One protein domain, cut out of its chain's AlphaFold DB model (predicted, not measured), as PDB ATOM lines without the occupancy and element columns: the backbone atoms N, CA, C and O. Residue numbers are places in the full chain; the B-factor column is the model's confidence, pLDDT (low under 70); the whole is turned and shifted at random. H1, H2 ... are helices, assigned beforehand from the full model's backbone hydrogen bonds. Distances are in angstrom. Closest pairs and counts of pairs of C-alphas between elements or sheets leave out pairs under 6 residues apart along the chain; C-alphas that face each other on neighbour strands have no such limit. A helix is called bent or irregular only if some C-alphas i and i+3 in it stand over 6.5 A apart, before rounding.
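Overview. This is residues 66 to 192 of the 378 residues of the protein "Enigma" of Danaus plexippus plexippus (UniProt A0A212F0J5). The long helix H6 makes a V with H5, the two meeting at a corner, and the body is built around this V: H3 packs on H5, H4 folds back from the end of H3, and H7 turns back beside H6 at its far end. A long unnamed stretch, residues 121 to 138, winds past the middle, while an arm sticks out of the body with residues 67 to 73 and 76 to 81, which include most of H1 and the whole of H2. You have 127 printed residues with seven named helices, H1 to H7 in chain order, and no named strand; the class is all helix. The whole is only just loose, close to compact, with a radius of gyration of the C-alphas of 17.0 A and spans of 51 by 41 by 29 A.

Arrangement. Start at H6, residues 153 to 172. H5, residues 139 to 149, only just touches it, with 3 pairs of C-alphas within 8 A, and only at the corner by their link; H6 does so with residues 155 to 156 alone. Their closest C-alphas, Ile 149 and Gly 156, are 5.5 A apart, and the helices run opposite ways at a shallow tilt of 28 degrees. H7, residues 175 to 185, is close to H6 but not clearly touching: their closest C-alphas, Lys 170 and Tyr 178, are 6.5 A apart. H7 is irregular, with C-alphas 180 and 183 7.3 A apart. Next look for H3, residues 87 to 104: H3 and H5 touch and run the same way at a shallow tilt of 22 degrees, and their closest C-alphas, Lys 101 and Val 148, are 6.0 A apart. H3 and H4, residues 111 to 120, form a helical hairpin; H3 touches H4 with residues 99 to 104 alone, and their closest C-alphas, Thr 103 and Arg 114, are 6.1 A apart. H4 and H6 are near each other. H1, residues 66 to 70, and H2, residues 76 to 79, touch no helix. Every O i to N i+4 pair is within hydrogen-bond range in H1, H4 and H6, against 12 of 14 in H3, 6 of 7 in H5 and 4 of 7 in H7; H2 is too short for such a pair.

Along the chain. Find C-alpha 153 at (98.022, 172.799, 175.510); from there H6 runs 28.1 A to C-alpha 172 at (121.610, 157.972, 172.235). H3 runs 25.0 A, H7 15.1 A, H5 14.9 A and H4 14.2 A. H1 begins at C-alpha 66, (109.225, 167.483, 148.596), and is 6.7 A long; H2 is 5.4 A long.

Size, cuts and confidence. The C-alphas of Leu 71 and Lys 108, 52.2 A apart, are the two farthest apart. The printed part has no cut, and the link from H4 to H5, 18 residues, is long. The mean pLDDT of the printed part is 94.1, and no printed residue is under 70.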
ATOM      1  N   MET A  66     109.189 166.045 148.818       93.81
ATOM      2  CA  MET A  66     109.225 167.483 148.596       93.81
ATOM      3  C   MET A  66     110.557 167.943 148.023       93.81
ATOM      4  O   MET A  66     110.551 168.769 147.115       93.81
ATOM      5  N   LYS A  67     111.692 167.367 148.439       94.88
ATOM      6  CA  LYS A  67     112.999 167.694 147.832       94.88
ATOM      7  C   LYS A  67     113.020 167.370 146.333       94.88
ATOM      8  O   LYS A  67     113.552 168.149 145.547       94.88
ATOM      9  N   ASN A  68     112.384 166.275 145.918       95.81
ATOM     10  CA  ASN A  68     112.252 165.916 144.506       95.81
ATOM     11  C   ASN A  68     111.323 166.857 143.731       95.81
ATOM     12  O   ASN A  68     111.609 167.164 142.573       95.81
ATOM     13  N   VAL A  69     110.270 167.389 144.359       94.94
ATOM     14  CA  VAL A  69     109.402 168.398 143.728       94.94
ATOM     15  C   VAL A  69     110.202 169.645 143.326       94.94
ATOM     16  O   VAL A  69     109.988 170.161 142.229       94.94
ATOM     17  N   PHE A  70     111.192 170.081 144.123       95.25
ATOM     18  CA  PHE A  70     112.110 171.173 143.737       95.25
ATOM     19  C   PHE A  70     112.934 170.853 142.479       95.25
ATOM     20  O   PHE A  70     113.342 171.761 141.758       95.25
ATOM     21  N   LEU A  71     113.144 169.570 142.184       96.62
ATOM     22  CA  LEU A  71     113.817 169.079 140.981       96.62
ATOM     23  C   LEU A  71     112.833 168.740 139.850       96.62
ATOM     24  O   LEU A  71     113.221 168.127 138.860       96.62
ATOM     25  N   SER A  72     111.559 169.132 139.978       96.12
ATOM     26  CA  SER A  72     110.476 168.773 139.048       96.12
ATOM     27  C   SER A  72     110.233 167.261 138.919       96.12
ATOM     28  O   SER A  72     109.659 166.798 137.934       96.12
ATOM     29  N   ILE A  73     110.640 166.482 139.923       95.44
ATOM     30  CA  ILE A  73     110.365 165.049 140.028       95.44
ATOM     31  C   ILE A  73     109.160 164.882 140.951       95.44
ATOM     32  O   ILE A  73     109.248 165.075 142.161       95.44
ATOM     33  N   PHE A  74     108.014 164.518 140.377       93.56
ATOM     34  CA  PHE A  74     106.767 164.367 141.123       93.56
ATOM     35  C   PHE A  74     106.387 162.891 141.250       93.56
ATOM     36  O   PHE A  74     105.968 162.265 140.270       93.56
ATOM     37  N   ASN A  75     106.517 162.333 142.456       91.50
ATOM     38  CA  ASN A  75     106.107 160.957 142.718       91.50
ATOM     39  C   ASN A  75     104.575 160.868 142.820       91.50
ATOM     40  O   ASN A  75     103.982 161.308 143.802       91.50
ATOM     41  N   ARG A  76     103.938 160.289 141.799       91.50
ATOM     42  CA  ARG A  76     102.475 160.154 141.724       91.50
ATOM     43  C   ARG A  76     101.914 159.096 142.669       91.50
ATOM     44  O   ARG A  76     100.738 159.181 143.005       91.50
ATOM     45  N   ASP A  77     102.731 158.153 143.130       87.44
ATOM     46  CA  ASP A  77     102.288 157.109 144.063       87.44
ATOM     47  C   ASP A  77     101.933 157.696 145.437       87.44
ATOM     48  O   ASP A  77     101.145 157.122 146.184       87.44
ATOM     49  N   LEU A  78     102.463 158.885 145.737       88.38
ATOM     50  CA  LEU A  78     102.181 159.655 146.944       88.38
ATOM     51  C   LEU A  78     100.939 160.558 146.826       88.38
ATOM     52  O   LEU A  78     100.660 161.335 147.732       88.38
ATOM     53  N   LEU A  79     100.171 160.462 145.734       86.19
ATOM     54  CA  LEU A  79      98.852 161.102 145.630       86.19
ATOM     55  C   LEU A  79      97.762 160.333 146.385       86.19
ATOM     56  O   LEU A  79      96.717 160.900 146.699       86.19
ATOM     57  N   ALA A  80      97.982 159.042 146.651       89.06
ATOM     58  CA  ALA A  80      97.110 158.268 147.517       89.06
ATOM     59  C   ALA A  80      97.390 158.650 148.974       89.06
ATOM     60  O   ALA A  80      98.527 158.551 149.439       89.06
ATOM     61  N   TYR A  81      96.352 159.087 149.686       91.06
ATOM     62  CA  TYR A  81      96.483 159.427 151.096       91.06
ATOM     63  C   TYR A  81      96.843 158.170 151.909       91.06
ATOM     64  O   TYR A  81      96.231 157.122 151.687       91.06
ATOM     65  N   PRO A  82      97.841 158.231 152.806       92.25
ATOM     66  CA  PRO A  82      98.347 157.045 153.484       92.25
ATOM     67  C   PRO A  82      97.346 156.479 154.499       92.25
ATOM     68  O   PRO A  82      96.803 157.200 155.332       92.25
ATOM     69  N   GLU A  83      97.176 155.157 154.468       92.12
ATOM     70  CA  GLU A  83      96.430 154.376 155.458       92.12
ATOM     71  C   GLU A  83      97.401 153.401 156.141       92.12
ATOM     72  O   GLU A  83      97.872 152.442 155.528       92.12
ATOM     73  N   ILE A  84      97.764 153.688 157.394       93.81
ATOM     74  CA  ILE A  84      98.859 153.002 158.110       93.81
ATOM     75  C   ILE A  84      98.361 151.900 159.046       93.81
ATOM     76  O   ILE A  84      98.977 150.834 159.163       93.81
ATOM     77  N   LEU A  85      97.268 152.182 159.749       93.25
ATOM     78  CA  LEU A  85      96.755 151.326 160.808       93.25
ATOM     79  C   LEU A  85      95.899 150.210 160.220       93.25
ATOM     80  O   LEU A  85      95.070 150.441 159.340       93.25
ATOM     81  N   ASN A  86      96.078 149.000 160.742       92.31
ATOM     82  CA  ASN A  86      95.128 147.923 160.501       92.31
ATOM     83  C   ASN A  86      93.905 148.062 161.423       92.31
ATOM     84  O   ASN A  86      93.841 148.921 162.304       92.31
ATOM     85  N   LYS A  87      92.920 147.183 161.240       92.50
ATOM     86  CA  LYS A  87      91.666 147.228 161.995       92.50
ATOM     87  C   LYS A  87      91.879 147.089 163.506       92.50
ATOM     88  O   LYS A  87      91.211 147.775 164.282       92.50
ATOM     89  N   GLU A  88      92.770 146.196 163.926       91.06
ATOM     90  CA  GLU A  88      93.065 145.941 165.335       91.06
ATOM     91  C   GLU A  88      93.715 147.163 165.996       91.06
ATOM     92  O   GLU A  88      93.286 147.582 167.070       91.06
ATOM     93  N   GLU A  89      94.694 147.778 165.331       92.19
ATOM     94  CA  GLU A  89      95.373 148.994 165.784       92.19
ATOM     95  C   GLU A  89      94.425 150.188 165.814       92.19
ATOM     96  O   GLU A  89      94.391 150.897 166.815       92.19
ATOM     97  N   SER A  90      93.595 150.382 164.783       94.06
ATOM     98  CA  SER A  90      92.564 151.428 164.786       94.06
ATOM     99  C   SER A  90      91.596 151.254 165.954       94.06
ATOM    100  O   SER A  90      91.304 152.213 166.661       94.06
ATOM    101  N   THR A  91      91.156 150.022 166.227       94.88
ATOM    102  CA  THR A  91      90.269 149.735 167.366       94.88
ATOM    103  C   THR A  91      90.966 150.030 168.699       94.88
ATOM    104  O   THR A  91      90.378 150.616 169.609       94.88
ATOM    105  N   ALA A  92      92.238 149.648 168.828       92.19
ATOM    106  CA  ALA A  92      93.036 149.884 170.026       92.19
ATOM    107  C   ALA A  92      93.315 151.381 170.264       92.19
ATOM    108  O   ALA A  92      93.304 151.834 171.416       92.19
ATOM    109  N   LEU A  93      93.539 152.140 169.190       95.06
ATOM    110  CA  LEU A  93      93.671 153.594 169.189       95.06
ATOM    111  C   LEU A  93      92.361 154.253 169.628       95.06
ATOM    112  O   LEU A  93      92.361 155.031 170.582       95.06
ATOM    113  N   ASP A  94      91.239 153.894 169.002       96.12
ATOM    114  CA  ASP A  94      89.917 154.455 169.303       96.12
ATOM    115  C   ASP A  94      89.506 154.220 170.759       96.12
ATOM    116  O   ASP A  94      89.001 155.130 171.423       96.12
ATOM    117  N   ASN A  95      89.788 153.032 171.300       95.12
ATOM    118  CA  ASN A  95      89.529 152.722 172.703       95.12
ATOM    119  C   ASN A  95      90.300 153.663 173.641       95.12
ATOM    120  O   ASN A  95      89.696 154.259 174.536       95.12
ATOM    121  N   ARG A  96      91.606 153.862 173.419       95.75
ATOM    122  CA  ARG A  96      92.435 154.777 174.231       95.75
ATOM    123  C   ARG A  96      91.986 156.227 174.091       95.75
ATOM    124  O   ARG A  96      91.783 156.913 175.092       95.75
ATOM    125  N   VAL A  97      91.753 156.667 172.859       97.06
ATOM    126  CA  VAL A  97      91.226 157.998 172.538       97.06
ATOM    127  C   VAL A  97      89.897 158.243 173.248       97.06
ATOM    128  O   VAL A  97      89.689 159.327 173.783       97.06
ATOM    129  N   SER A  98      89.001 157.255 173.307       96.19
ATOM    130  CA  SER A  98      87.710 157.401 173.991       96.19
ATOM    131  C   SER A  98      87.853 157.635 175.499       96.19
ATOM    132  O   SER A  98      87.040 158.348 176.087       96.19
ATOM    133  N   ILE A  99      88.888 157.063 176.125       94.56
ATOM    134  CA  ILE A  99      89.203 157.276 177.542       94.56
ATOM    135  C   ILE A  99      89.748 158.690 177.734       94.56
ATOM    136  O   ILE A  99      89.239 159.416 178.583       94.56
ATOM    137  N   LEU A 100      90.718 159.098 176.909       96.81
ATOM    138  CA  LEU A 100      91.304 160.440 176.959       96.81
ATOM    139  C   LEU A 100      90.239 161.524 176.758       96.81
ATOM    140  O   LEU A 100      90.161 162.459 177.550       96.81
ATOM    141  N   LYS A 101      89.360 161.367 175.762       96.12
ATOM    142  CA  LYS A 101      88.307 162.348 175.452       96.12
ATOM    143  C   LYS A 101      87.408 162.647 176.639       96.12
ATOM    144  O   LYS A 101      87.105 163.806 176.885       96.12
ATOM    145  N   LYS A 102      87.022 161.623 177.408       94.94
ATOM    146  CA  LYS A 102      86.152 161.795 178.582       94.94
ATOM    147  C   LYS A 102      86.737 162.762 179.613       94.94
ATOM    148  O   LYS A 102      85.966 163.454 180.261       94.94
ATOM    149  N   THR A 103      88.061 162.792 179.764       96.19
ATOM    150  CA  THR A 103      88.748 163.637 180.751       96.19
ATOM    151  C   THR A 103      89.234 164.959 180.153       96.19
ATOM    152  O   THR A 103      89.191 165.991 180.812       96.19
ATOM    153  N   PHE A 104      89.708 164.963 178.907       95.88
ATOM    154  CA  PHE A 104      90.268 166.170 178.290       95.88
ATOM    155  C   PHE A 104      89.193 167.128 177.761       95.88
ATOM    156  O   PHE A 104      89.342 168.338 177.927       95.88
ATOM    157  N   GLU A 105      88.086 166.603 177.222       92.44
ATOM    158  CA  GLU A 105      86.976 167.428 176.725       92.44
ATOM    159  C   GLU A 105      86.090 167.967 177.871       92.44
ATOM    160  O   GLU A 105      85.340 168.923 177.662       92.44
ATOM    161  N   ASP A 106      86.166 167.398 179.088       93.56
ATOM    162  CA  ASP A 106      85.438 167.920 180.253       93.56
ATOM    163  C   ASP A 106      86.123 169.197 180.784       93.56
ATOM    164  O   ASP A 106      87.240 169.140 181.312       93.56
ATOM    165  N   PRO A 107      85.469 170.374 180.709       89.19
ATOM    166  CA  PRO A 107      86.040 171.622 181.210       89.19
ATOM    167  C   PRO A 107      86.194 171.655 182.736       89.19
ATOM    168  O   PRO A 107      86.840 172.564 183.254       89.19
ATOM    169  N   LYS A 108      85.573 170.723 183.471       93.94
ATOM    170  CA  LYS A 108      85.689 170.624 184.931       93.94
ATOM    171  C   LYS A 108      86.878 169.788 185.376       93.94
ATOM    172  O   LYS A 108      87.230 169.868 186.554       93.94
ATOM    173  N   SER A 109      87.465 169.001 184.477       95.12
ATOM    174  CA  SER A 109      88.559 168.120 184.845       95.12
ATOM    175  C   SER A 109      89.800 168.899 185.246       95.12
ATOM    176  O   SER A 109      90.192 169.875 184.600       95.12
ATOM    177  N   THR A 110      90.419 168.460 186.336       96.12
ATOM    178  CA  THR A 110      91.642 169.078 186.854       96.12
ATOM    179  C   THR A 110      92.875 168.598 186.084       96.12
ATOM    180  O   THR A 110      92.839 167.596 185.367       96.12
ATOM    181  N   VAL A 111      93.997 169.307 186.237       93.50
ATOM    182  CA  VAL A 111      95.281 168.897 185.640       93.50
ATOM    183  C   VAL A 111      95.729 167.532 186.173       93.50
ATOM    184  O   VAL A 111      96.242 166.719 185.406       93.50
ATOM    185  N   ASP A 112      95.484 167.244 187.454       94.56
ATOM    186  CA  ASP A 112      95.836 165.961 188.071       94.56
ATOM    187  C   ASP A 112      95.005 164.813 187.483       94.56
ATOM    188  O   ASP A 112      95.565 163.801 187.072       94.56
ATOM    189  N   GLU A 113      93.692 165.000 187.313       96.12
ATOM    190  CA  GLU A 113      92.824 164.013 186.650       96.12
ATOM    191  C   GLU A 113      93.260 163.743 185.201       96.12
ATOM    192  O   GLU A 113      93.252 162.598 184.739       96.12
ATOM    193  N   ARG A 114      93.682 164.785 184.473       96.62
ATOM    194  CA  ARG A 114      94.240 164.641 183.120       96.62
ATOM    195  C   ARG A 114      95.553 163.860 183.135       96.62
ATOM    196  O   ARG A 114      95.729 162.968 182.308       96.62
ATOM    197  N   ARG A 115      96.452 164.132 184.087       95.44
ATOM    198  CA  ARG A 115      97.706 163.378 184.271       95.44
ATOM    199  C   ARG A 115      97.451 161.912 184.627       95.44
ATOM    200  O   ARG A 115      98.097 161.033 184.057       95.44
ATOM    201  N   GLU A 116      96.474 161.630 185.483       94.62
ATOM    202  CA  GLU A 116      96.042 160.263 185.786       94.62
ATOM    203  C   GLU A 116      95.492 159.553 184.544       94.62
ATOM    204  O   GLU A 116      95.814 158.387 184.305       94.62
ATOM    205  N   ALA A 117      94.707 160.244 183.710       96.06
ATOM    206  CA  ALA A 117      94.219 159.690 182.449       96.06
ATOM    207  C   ALA A 117      95.368 159.354 181.483       96.06
ATOM    208  O   ALA A 117      95.348 158.283 180.869       96.06
ATOM    209  N   LEU A 118      96.391 160.214 181.386       96.69
ATOM    210  CA  LEU A 118      97.603 159.943 180.604       96.69
ATOM    211  C   LEU A 118      98.356 158.713 181.125       96.69
ATOM    212  O   LEU A 118      98.725 157.845 180.335       96.69
ATOM    213  N   SER A 119      98.544 158.602 182.442       94.62
ATOM    214  CA  SER A 119      99.216 157.450 183.059       94.62
ATOM    215  C   SER A 119      98.444 156.148 182.800       94.62
ATOM    216  O   SER A 119      98.986 155.196 182.243       94.62
ATOM    217  N   ARG A 120      97.129 156.137 183.061       93.00
ATOM    218  CA  ARG A 120      96.252 154.969 182.855       93.00
ATOM    219  C   ARG A 120      96.166 154.492 181.407       93.00
ATOM    220  O   ARG A 120      95.852 153.329 181.171       93.00
ATOM    221  N   THR A 121      96.373 155.385 180.445       94.88
ATOM    222  CA  THR A 121      96.343 155.054 179.014       94.88
ATOM    223  C   THR A 121      97.731 154.757 178.439       94.88
ATOM    224  O   THR A 121      97.831 154.452 177.251       94.88
ATOM    225  N   GLY A 122      98.783 154.787 179.268       95.25
ATOM    226  CA  GLY A 122     100.161 154.505 178.862       95.25
ATOM    227  C   GLY A 122     100.787 155.619 178.024       95.25
ATOM    228  O   GLY A 122     101.684 155.359 177.230       95.25
ATOM    229  N   MET A 123     100.308 156.861 178.147       97.19
ATOM    230  CA  MET A 123     100.779 157.959 177.301       97.19
ATOM    231  C   MET A 123     102.214 158.362 177.619       97.19
ATOM    232  O   MET A 123     102.946 158.686 176.697       97.19
ATOM    233  N   PHE A 124     102.668 158.285 178.871       96.75
ATOM    234  CA  PHE A 124     104.073 158.572 179.193       96.75
ATOM    235  C   PHE A 124     105.032 157.547 178.572       96.75
ATOM    236  O   PHE A 124     106.099 157.917 178.104       96.75
ATOM    237  N   SER A 125     104.620 156.286 178.429       95.88
ATOM    238  CA  SER A 125     105.411 155.235 177.782       95.88
ATOM    239  C   SER A 125     105.055 155.002 176.307       95.88
ATOM    240  O   SER A 125     105.535 154.040 175.708       95.88
ATOM    241  N   ALA A 126     104.239 155.855 175.677       96.25
ATOM    242  CA  ALA A 126     103.673 155.550 174.360       96.25
ATOM    243  C   ALA A 126     104.723 155.229 173.269       96.25
ATOM    244  O   ALA A 126     104.556 154.214 172.588       96.25
ATOM    245  N   PRO A 127     105.834 155.981 173.113       95.50
ATOM    246  CA  PRO A 127     106.870 155.666 172.118       95.50
ATOM    247  C   PRO A 127     107.742 154.452 172.477       95.50
ATOM    248  O   PRO A 127     108.496 153.951 171.641       95.50
ATOM    249  N   VAL A 128     107.701 154.003 173.733       95.00
ATOM    250  CA  VAL A 128     108.559 152.933 174.251       95.00
ATOM    251  C   VAL A 128     108.142 151.595 173.638       95.00
ATOM    252  O   VAL A 128     106.978 151.390 173.294       95.00
ATOM    253  N   ALA A 129     109.094 150.678 173.458       91.50
ATOM    254  CA  ALA A 129     108.807 149.359 172.901       91.50
ATOM    255  C   ALA A 129     107.844 148.566 173.799       91.50
ATOM    256  O   ALA A 129     107.860 148.706 175.020       91.50
ATOM    257  N   LEU A 130     107.053 147.676 173.196       89.31
ATOM    258  CA  LEU A 130     106.126 146.801 173.928       89.31
ATOM    259  C   LEU A 130     106.852 145.921 174.962       89.31
ATOM    260  O   LEU A 130     106.327 145.681 176.043       89.31
ATOM    261  N   THR A 131     108.078 145.484 174.652       87.50
ATOM    262  CA  THR A 131     108.934 144.687 175.551       87.50
ATOM    263  C   THR A 131     109.362 145.440 176.808       87.50
ATOM    264  O   THR A 131     109.641 144.810 177.821       87.50
ATOM    265  N   ASP A 132     109.382 146.770 176.742       87.44
ATOM    266  CA  ASP A 132     109.742 147.670 177.840       87.44
ATOM    267  C   ASP A 132     108.481 148.331 178.451       87.44
ATOM    268  O   ASP A 132     108.558 149.399 179.053       87.44
ATOM    269  N   GLY A 133     107.291 147.740 178.258       84.38
ATOM    270  CA  GLY A 133     106.031 148.232 178.837       84.38
ATOM    271  C   GLY A 133     105.437 149.478 178.161       84.38
ATOM    272  O   GLY A 133     104.583 150.152 178.742       84.38
ATOM    273  N   GLY A 134     105.890 149.811 176.950       91.88
ATOM    274  CA  GLY A 134     105.341 150.901 176.143       91.88
ATOM    275  C   GLY A 134     104.223 150.482 175.191       91.88
ATOM    276  O   GLY A 134     103.709 149.368 175.262       91.88
ATOM    277  N   LEU A 135     103.853 151.382 174.273       92.62
ATOM    278  CA  LEU A 135     102.836 151.127 173.239       92.62
ATOM    279  C   LEU A 135     103.422 150.933 171.833       92.62
ATOM    280  O   LEU A 135     102.675 150.632 170.906       92.62
ATOM    281  N   ALA A 136     104.733 151.126 171.663       93.19
ATOM    282  CA  ALA A 136     105.409 151.207 170.368       93.19
ATOM    283  C   ALA A 136     104.678 152.128 169.374       93.19
ATOM    284  O   ALA A 136     104.583 151.819 168.185       93.19
ATOM    285  N   MET A 137     104.138 153.238 169.888       94.44
ATOM    286  CA  MET A 137     103.300 154.195 169.171       94.44
ATOM    287  C   MET A 137     103.991 154.721 167.909       94.44
ATOM    288  O   MET A 137     105.160 155.105 167.949       94.44
ATOM    289  N   ASN A 138     103.241 154.783 166.811       95.38
ATOM    290  CA  ASN A 138     103.692 155.375 165.555       95.38
ATOM    291  C   ASN A 138     103.274 156.856 165.441       95.38
ATOM    292  O   ASN A 138     102.547 157.382 166.292       95.38
ATOM    293  N   TYR A 139     103.741 157.567 164.416       97.44
ATOM    294  CA  TYR A 139     103.467 158.997 164.293       97.44
ATOM    295  C   TYR A 139     101.974 159.278 164.068       97.44
ATOM    296  O   TYR A 139     101.439 160.220 164.648       97.44
ATOM    297  N   THR A 140     101.269 158.433 163.318       97.50
ATOM    298  CA  THR A 140      99.824 158.549 163.063       97.50
ATOM    299  C   THR A 140      99.017 158.481 164.360       97.50
ATOM    300  O   THR A 140      98.151 159.320 164.610       97.50
ATOM    301  N   GLU A 141      99.328 157.514 165.223       97.62
ATOM    302  CA  GLU A 141      98.735 157.382 166.555       97.62
ATOM    303  C   GLU A 141      99.082 158.586 167.434       97.62
ATOM    304  O   GLU A 141      98.201 159.135 168.092       97.62
ATOM    305  N   SER A 142     100.341 159.040 167.405       98.12
ATOM    306  CA  SER A 142     100.795 160.182 168.206       98.12
ATOM    307  C   SER A 142     100.022 161.464 167.900       98.12
ATOM    308  O   SER A 142      99.568 162.137 168.826       98.12
ATOM    309  N   LEU A 143      99.783 161.755 166.615       98.44
ATOM    310  CA  LEU A 143      98.965 162.888 166.189       98.44
ATOM    311  C   LEU A 143      97.532 162.738 166.687       98.44
ATOM    312  O   LEU A 143      96.960 163.677 167.237       98.44
ATOM    313  N   ARG A 144      96.970 161.532 166.576       98.06
ATOM    314  CA  ARG A 144      95.595 161.273 166.995       98.06
ATOM    315  C   ARG A 144      95.390 161.399 168.504       98.06
ATOM    316  O   ARG A 144      94.314 161.839 168.926       98.06
ATOM    317  N   TYR A 145      96.380 161.015 169.309       98.38
ATOM    318  CA  TYR A 145      96.365 161.246 170.754       98.38
ATOM    319  C   TYR A 145      96.486 162.739 171.072       98.38
ATOM    320  O   TYR A 145      95.686 163.253 171.859       98.38
ATOM    321  N   LEU A 146      97.421 163.449 170.430       98.25
ATOM    322  CA  LEU A 146      97.605 164.888 170.631       98.25
ATOM    323  C   LEU A 146      96.381 165.708 170.213       98.25
ATOM    324  O   LEU A 146      96.079 166.689 170.890       98.25
ATOM    325  N   ASP A 147      95.602 165.263 169.223       97.44
ATOM    326  CA  ASP A 147      94.333 165.910 168.861       97.44
ATOM    327  C   ASP A 147      93.389 166.061 170.058       97.44
ATOM    328  O   ASP A 147      92.708 167.074 170.193       97.44
ATOM    329  N   VAL A 148      93.366 165.076 170.959       96.81
ATOM    330  CA  VAL A 148      92.542 165.118 172.176       96.81
ATOM    331  C   VAL A 148      93.266 165.835 173.311       96.81
ATOM    332  O   VAL A 148      92.680 166.656 174.010       96.81
ATOM    333  N   ILE A 149      94.550 165.533 173.500       97.44
ATOM    334  CA  ILE A 149      95.343 166.057 174.622       97.44
ATOM    335  C   ILE A 149      95.538 167.578 174.505       97.44
ATOM    336  O   ILE A 149      95.653 168.260 175.519       97.44
ATOM    337  N   SER A 150      95.494 168.122 173.285       95.56
ATOM    338  CA  SER A 150      95.608 169.555 172.980       95.56
ATOM    339  C   SER A 150      94.571 170.458 173.662       95.56
ATOM    340  O   SER A 150      94.782 171.673 173.736       95.56
ATOM    341  N   ASP A 151      93.480 169.899 174.204       93.50
ATOM    342  CA  ASP A 151      92.557 170.642 175.068       93.50
ATOM    343  C   ASP A 151      93.252 171.211 176.316       93.50
ATOM    344  O   ASP A 151      92.817 172.242 176.843       93.50
ATOM    345  N   ASP A 152      94.355 170.583 176.733       95.19
ATOM    346  CA  ASP A 152      95.346 171.101 177.668       95.19
ATOM    347  C   ASP A 152      96.686 171.313 176.945       95.19
ATOM    348  O   ASP A 152      97.545 170.432 176.887       95.19
ATOM    349  N   LEU A 153      96.860 172.497 176.351       93.69
ATOM    350  CA  LEU A 153      98.022 172.799 175.510       93.69
ATOM    351  C   LEU A 153      99.356 172.646 176.257       93.69
ATOM    352  O   LEU A 153     100.332 172.179 175.672       93.69
ATOM    353  N   GLN A 154      99.400 173.032 177.534       93.12
ATOM    354  CA  GLN A 154     100.616 172.929 178.335       93.12
ATOM    355  C   GLN A 154     100.978 171.461 178.574       93.12
ATOM    356  O   GLN A 154     102.117 171.065 178.327       93.12
ATOM    357  N   LEU A 155     100.009 170.646 178.992       94.81
ATOM    358  CA  LEU A 155     100.241 169.223 179.222       94.81
ATOM    359  C   LEU A 155     100.567 168.478 177.917       94.81
ATOM    360  O   LEU A 155     101.433 167.604 177.910       94.81
ATOM    361  N   GLY A 156      99.930 168.853 176.804       96.44
ATOM    362  CA  GLY A 156     100.254 168.336 175.474       96.44
ATOM    363  C   GLY A 156     101.687 168.649 175.050       96.44
ATOM    364  O   GLY A 156     102.379 167.766 174.541       96.44
ATOM    365  N   GLN A 157     102.168 169.868 175.318       94.75
ATOM    366  CA  GLN A 157     103.557 170.238 175.056       94.75
ATOM    367  C   GLN A 157     104.523 169.407 175.914       94.75
ATOM    368  O   GLN A 157     105.412 168.763 175.357       94.75
ATOM    369  N   GLU A 158     104.309 169.354 177.234       94.88
ATOM    370  CA  GLU A 158     105.132 168.574 178.174       94.88
ATOM    371  C   GLU A 158     105.228 167.094 177.768       94.88
ATOM    372  O   GLU A 158     106.310 166.505 177.783       94.88
ATOM    373  N   LEU A 159     104.104 166.496 177.365       97.00
ATOM    374  CA  LEU A 159     104.047 165.103 176.930       97.00
ATOM    375  C   LEU A 159     104.767 164.877 175.593       97.00
ATOM    376  O   LEU A 159     105.518 163.912 175.453       97.00
ATOM    377  N   SER A 160     104.567 165.762 174.615       97.00
ATOM    378  CA  SER A 160     105.225 165.640 173.311       97.00
ATOM    379  C   SER A 160     106.749 165.809 173.405       97.00
ATOM    380  O   SER A 160     107.489 165.060 172.760       97.00
ATOM    381  N   ASP A 161     107.231 166.709 174.270       95.50
ATOM    382  CA  ASP A 161     108.658 166.872 174.570       95.50
ATOM    383  C   ASP A 161     109.215 165.616 175.253       95.50
ATOM    384  O   ASP A 161     110.290 165.127 174.885       95.50
ATOM    385  N   HIS A 162     108.460 165.033 176.189       96.81
ATOM    386  CA  HIS A 162     108.817 163.768 176.824       96.81
ATOM    387  C   HIS A 162     108.952 162.628 175.797       96.81
ATOM    388  O   HIS A 162     109.935 161.886 175.838       96.81
ATOM    389  N   TRP A 163     108.049 162.527 174.815       97.88
ATOM    390  CA  TRP A 163     108.136 161.524 173.745       97.88
ATOM    391  C   TRP A 163     109.361 161.685 172.850       97.88
ATOM    392  O   TRP A 163     110.013 160.697 172.502       97.88
ATOM    393  N   VAL A 164     109.692 162.924 172.474       96.94
ATOM    394  CA  VAL A 164     110.924 163.214 171.728       96.94
ATOM    395  C   VAL A 164     112.138 162.781 172.549       96.94
ATOM    396  O   VAL A 164     113.030 162.116 172.021       96.94
ATOM    397  N   CYS A 165     112.151 163.082 173.849       96.62
ATOM    398  CA  CYS A 165     113.241 162.695 174.737       96.62
ATOM    399  C   CYS A 165     113.391 161.175 174.870       96.62
ATOM    400  O   CYS A 165     114.511 160.681 174.809       96.62
ATOM    401  N   LEU A 166     112.300 160.416 174.992       97.00
ATOM    402  CA  LEU A 166     112.362 158.950 175.049       97.00
ATOM    403  C   LEU A 166     113.024 158.352 173.799       97.00
ATOM    404  O   LEU A 166     113.892 157.484 173.909       97.00
ATOM    405  N   ASN A 167     112.687 158.868 172.615       96.44
ATOM    406  CA  ASN A 167     113.320 158.447 171.362       96.44
ATOM    407  C   ASN A 167     114.806 158.845 171.285       96.44
ATOM    408  O   ASN A 167     115.629 158.080 170.770       96.44
ATOM    409  N   LEU A 168     115.178 160.003 171.843       96.12
ATOM    410  CA  LEU A 168     116.580 160.416 171.969       96.12
ATOM    411  C   LEU A 168     117.368 159.503 172.907       96.12
ATOM    412  O   LEU A 168     118.501 159.150 172.599       96.12
ATOM    413  N   LEU A 169     116.786 159.099 174.035       96.50
ATOM    414  CA  LEU A 169     117.441 158.184 174.969       96.50
ATOM    415  C   LEU A 169     117.635 156.802 174.349       96.50
ATOM    416  O   LEU A 169     118.719 156.237 174.467       96.50
ATOM    417  N   LYS A 170     116.622 156.291 173.640       95.38
ATOM    418  CA  LYS A 170     116.682 154.998 172.946       95.38
ATOM    419  C   LYS A 170     117.784 154.944 171.886       95.38
ATOM    420  O   LYS A 170     118.426 153.912 171.732       95.38
ATOM    421  N   SER A 171     117.983 156.034 171.145       94.56
ATOM    422  CA  SER A 171     119.011 156.117 170.095       94.56
ATOM    423  C   SER A 171     120.375 156.586 170.607       94.56
ATOM    424  O   SER A 171     121.384 156.320 169.967       94.56
ATOM    425  N   GLY A 172     120.415 157.298 171.734       95.19
ATOM    426  CA  GLY A 172     121.610 157.972 172.235       95.19
ATOM    427  C   GLY A 172     122.346 157.262 173.367       95.19
ATOM    428  O   GLY A 172     123.542 157.503 173.539       95.19
ATOM    429  N   LEU A 173     121.672 156.415 174.147       95.94
ATOM    430  CA  LEU A 173     122.285 155.658 175.241       95.94
ATOM    431  C   LEU A 173     122.621 154.227 174.824       95.94
ATOM    432  O   LEU A 173     121.966 153.632 173.973       95.94
ATOM    433  N   THR A 174     123.601 153.636 175.509       95.19
ATOM    434  CA  THR A 174     123.822 152.187 175.451       95.19
ATOM    435  C   THR A 174     122.611 151.447 176.018       95.19
ATOM    436  O   THR A 174     121.945 151.950 176.928       95.19
ATOM    437  N   SER A 175     122.354 150.227 175.539       92.81
ATOM    438  CA  SER A 175     121.223 149.410 176.002       92.81
ATOM    439  C   SER A 175     121.196 149.263 177.528       92.81
ATOM    440  O   SER A 175     120.151 149.465 178.141       92.81
ATOM    441  N   ASP A 176     122.351 149.031 178.157       93.12
ATOM    442  CA  ASP A 176     122.465 148.916 179.615       93.12
ATOM    443  C   ASP A 176     122.098 150.209 180.354       93.12
ATOM    444  O   ASP A 176     121.507 150.165 181.431       93.12
ATOM    445  N   ASN A 177     122.468 151.376 179.816       93.69
ATOM    446  CA  ASN A 177     122.155 152.656 180.451       93.69
ATOM    447  C   ASN A 177     120.700 153.062 180.221       93.69
ATOM    448  O   ASN A 177     120.081 153.602 181.134       93.69
ATOM    449  N   TYR A 178     120.151 152.761 179.046       95.31
ATOM    450  CA  TYR A 178     118.737 152.959 178.745       95.31
ATOM    451  C   TYR A 178     117.846 152.134 179.688       95.31
ATOM    452  O   TYR A 178     116.948 152.680 180.326       95.31
ATOM    453  N   GLN A 179     118.154 150.846 179.870       94.12
ATOM    454  CA  GLN A 179     117.370 149.942 180.723       94.12
ATOM    455  C   GLN A 179     117.390 150.330 182.213       94.12
ATOM    456  O   GLN A 179     116.430 150.072 182.933       94.12
ATOM    457  N   LYS A 180     118.444 151.009 182.687       93.31
ATOM    458  CA  LYS A 180     118.508 151.520 184.071       93.31
ATOM    459  C   LYS A 180     117.525 152.655 184.351       93.31
ATOM    460  O   LYS A 180     117.157 152.834 185.507       93.31
ATOM    461  N   ILE A 181     117.153 153.437 183.335       93.06
ATOM    462  CA  ILE A 181     116.349 154.656 183.513       93.06
ATOM    463  C   ILE A 181     114.932 154.533 182.958       93.06
ATOM    464  O   ILE A 181     114.044 155.240 183.423       93.06
ATOM    465  N   ILE A 182     114.696 153.649 181.982       93.81
ATOM    466  CA  ILE A 182     113.424 153.617 181.252       93.81
ATOM    467  C   ILE A 182     112.221 153.386 182.175       93.81
ATOM    468  O   ILE A 182     111.228 154.094 182.057       93.81
ATOM    469  N   ASN A 183     112.350 152.499 183.165       90.75
ATOM    470  CA  ASN A 183     111.267 152.175 184.098       90.75
ATOM    471  C   ASN A 183     110.799 153.382 184.933       90.75
ATOM    472  O   ASN A 183     109.613 153.491 185.234       90.75
ATOM    473  N   ASP A 184     111.706 154.296 185.292       92.00
ATOM    474  CA  ASP A 184     111.364 155.525 186.030       92.00
ATOM    475  C   ASP A 184     110.620 156.529 185.130       92.00
ATOM    476  O   ASP A 184     109.752 157.277 185.570       92.00
ATOM    477  N   LEU A 185     110.916 156.508 183.831       93.06
ATOM    478  CA  LEU A 185     110.342 157.424 182.848       93.06
ATOM    479  C   LEU A 185     108.959 156.978 182.358       93.06
ATOM    480  O   LEU A 185     108.163 157.808 181.924       93.06
ATOM    481  N   THR A 186     108.646 155.683 182.439       88.94
ATOM    482  CA  THR A 186     107.385 155.126 181.926       88.94
ATOM    483  C   THR A 186     106.163 155.390 182.812       88.94
ATOM    484  O   THR A 186     105.041 155.295 182.318       88.94
ATOM    485  N   THR A 187     106.338 155.727 184.099       85.44
ATOM    486  CA  THR A 187     105.208 155.894 185.040       85.44
ATOM    487  C   THR A 187     104.499 157.246 184.912       85.44
ATOM    488  O   THR A 187     103.306 157.352 185.206       85.44
ATOM    489  N   GLY A 188     105.225 158.273 184.456       83.56
ATOM    490  CA  GLY A 188     104.783 159.672 184.439       83.56
ATOM    491  C   GLY A 188     105.171 160.487 185.681       83.56
ATOM    492  O   GLY A 188     105.010 161.709 185.668       83.56
ATOM    493  N   ASP A 189     105.734 159.854 186.718       87.44
ATOM    494  CA  ASP A 189     106.227 160.547 187.922       87.44
ATOM    495  C   ASP A 189     107.526 161.315 187.662       87.44
ATOM    496  O   ASP A 189     107.849 162.296 188.343       87.44
ATOM    497  N   SER A 190     108.304 160.839 186.693       90.25
ATOM    498  CA  SER A 190     109.578 161.414 186.292       90.25
ATOM    499  C   SER A 190     109.531 161.768 184.811       90.25
ATOM    500  O   SER A 190     109.699 160.925 183.935       90.25
ATOM    501  N   THR A 191     109.279 163.043 184.521       92.00
ATOM    502  CA  THR A 191     109.205 163.544 183.145       92.00
ATOM    503  C   THR A 191     110.568 163.993 182.624       92.00
ATOM    504  O   THR A 191     111.497 164.290 183.386       92.00
ATOM    505  N   LEU A 192     110.656 164.049 181.294       95.00
ATOM    506  CA  LEU A 192     111.824 164.506 180.549       95.00
ATOM    507  C   LEU A 192     111.511 165.848 179.905       95.00
ATOM    508  O   LEU A 192     110.488 165.976 179.234       95.00
TER     509      LEU A 192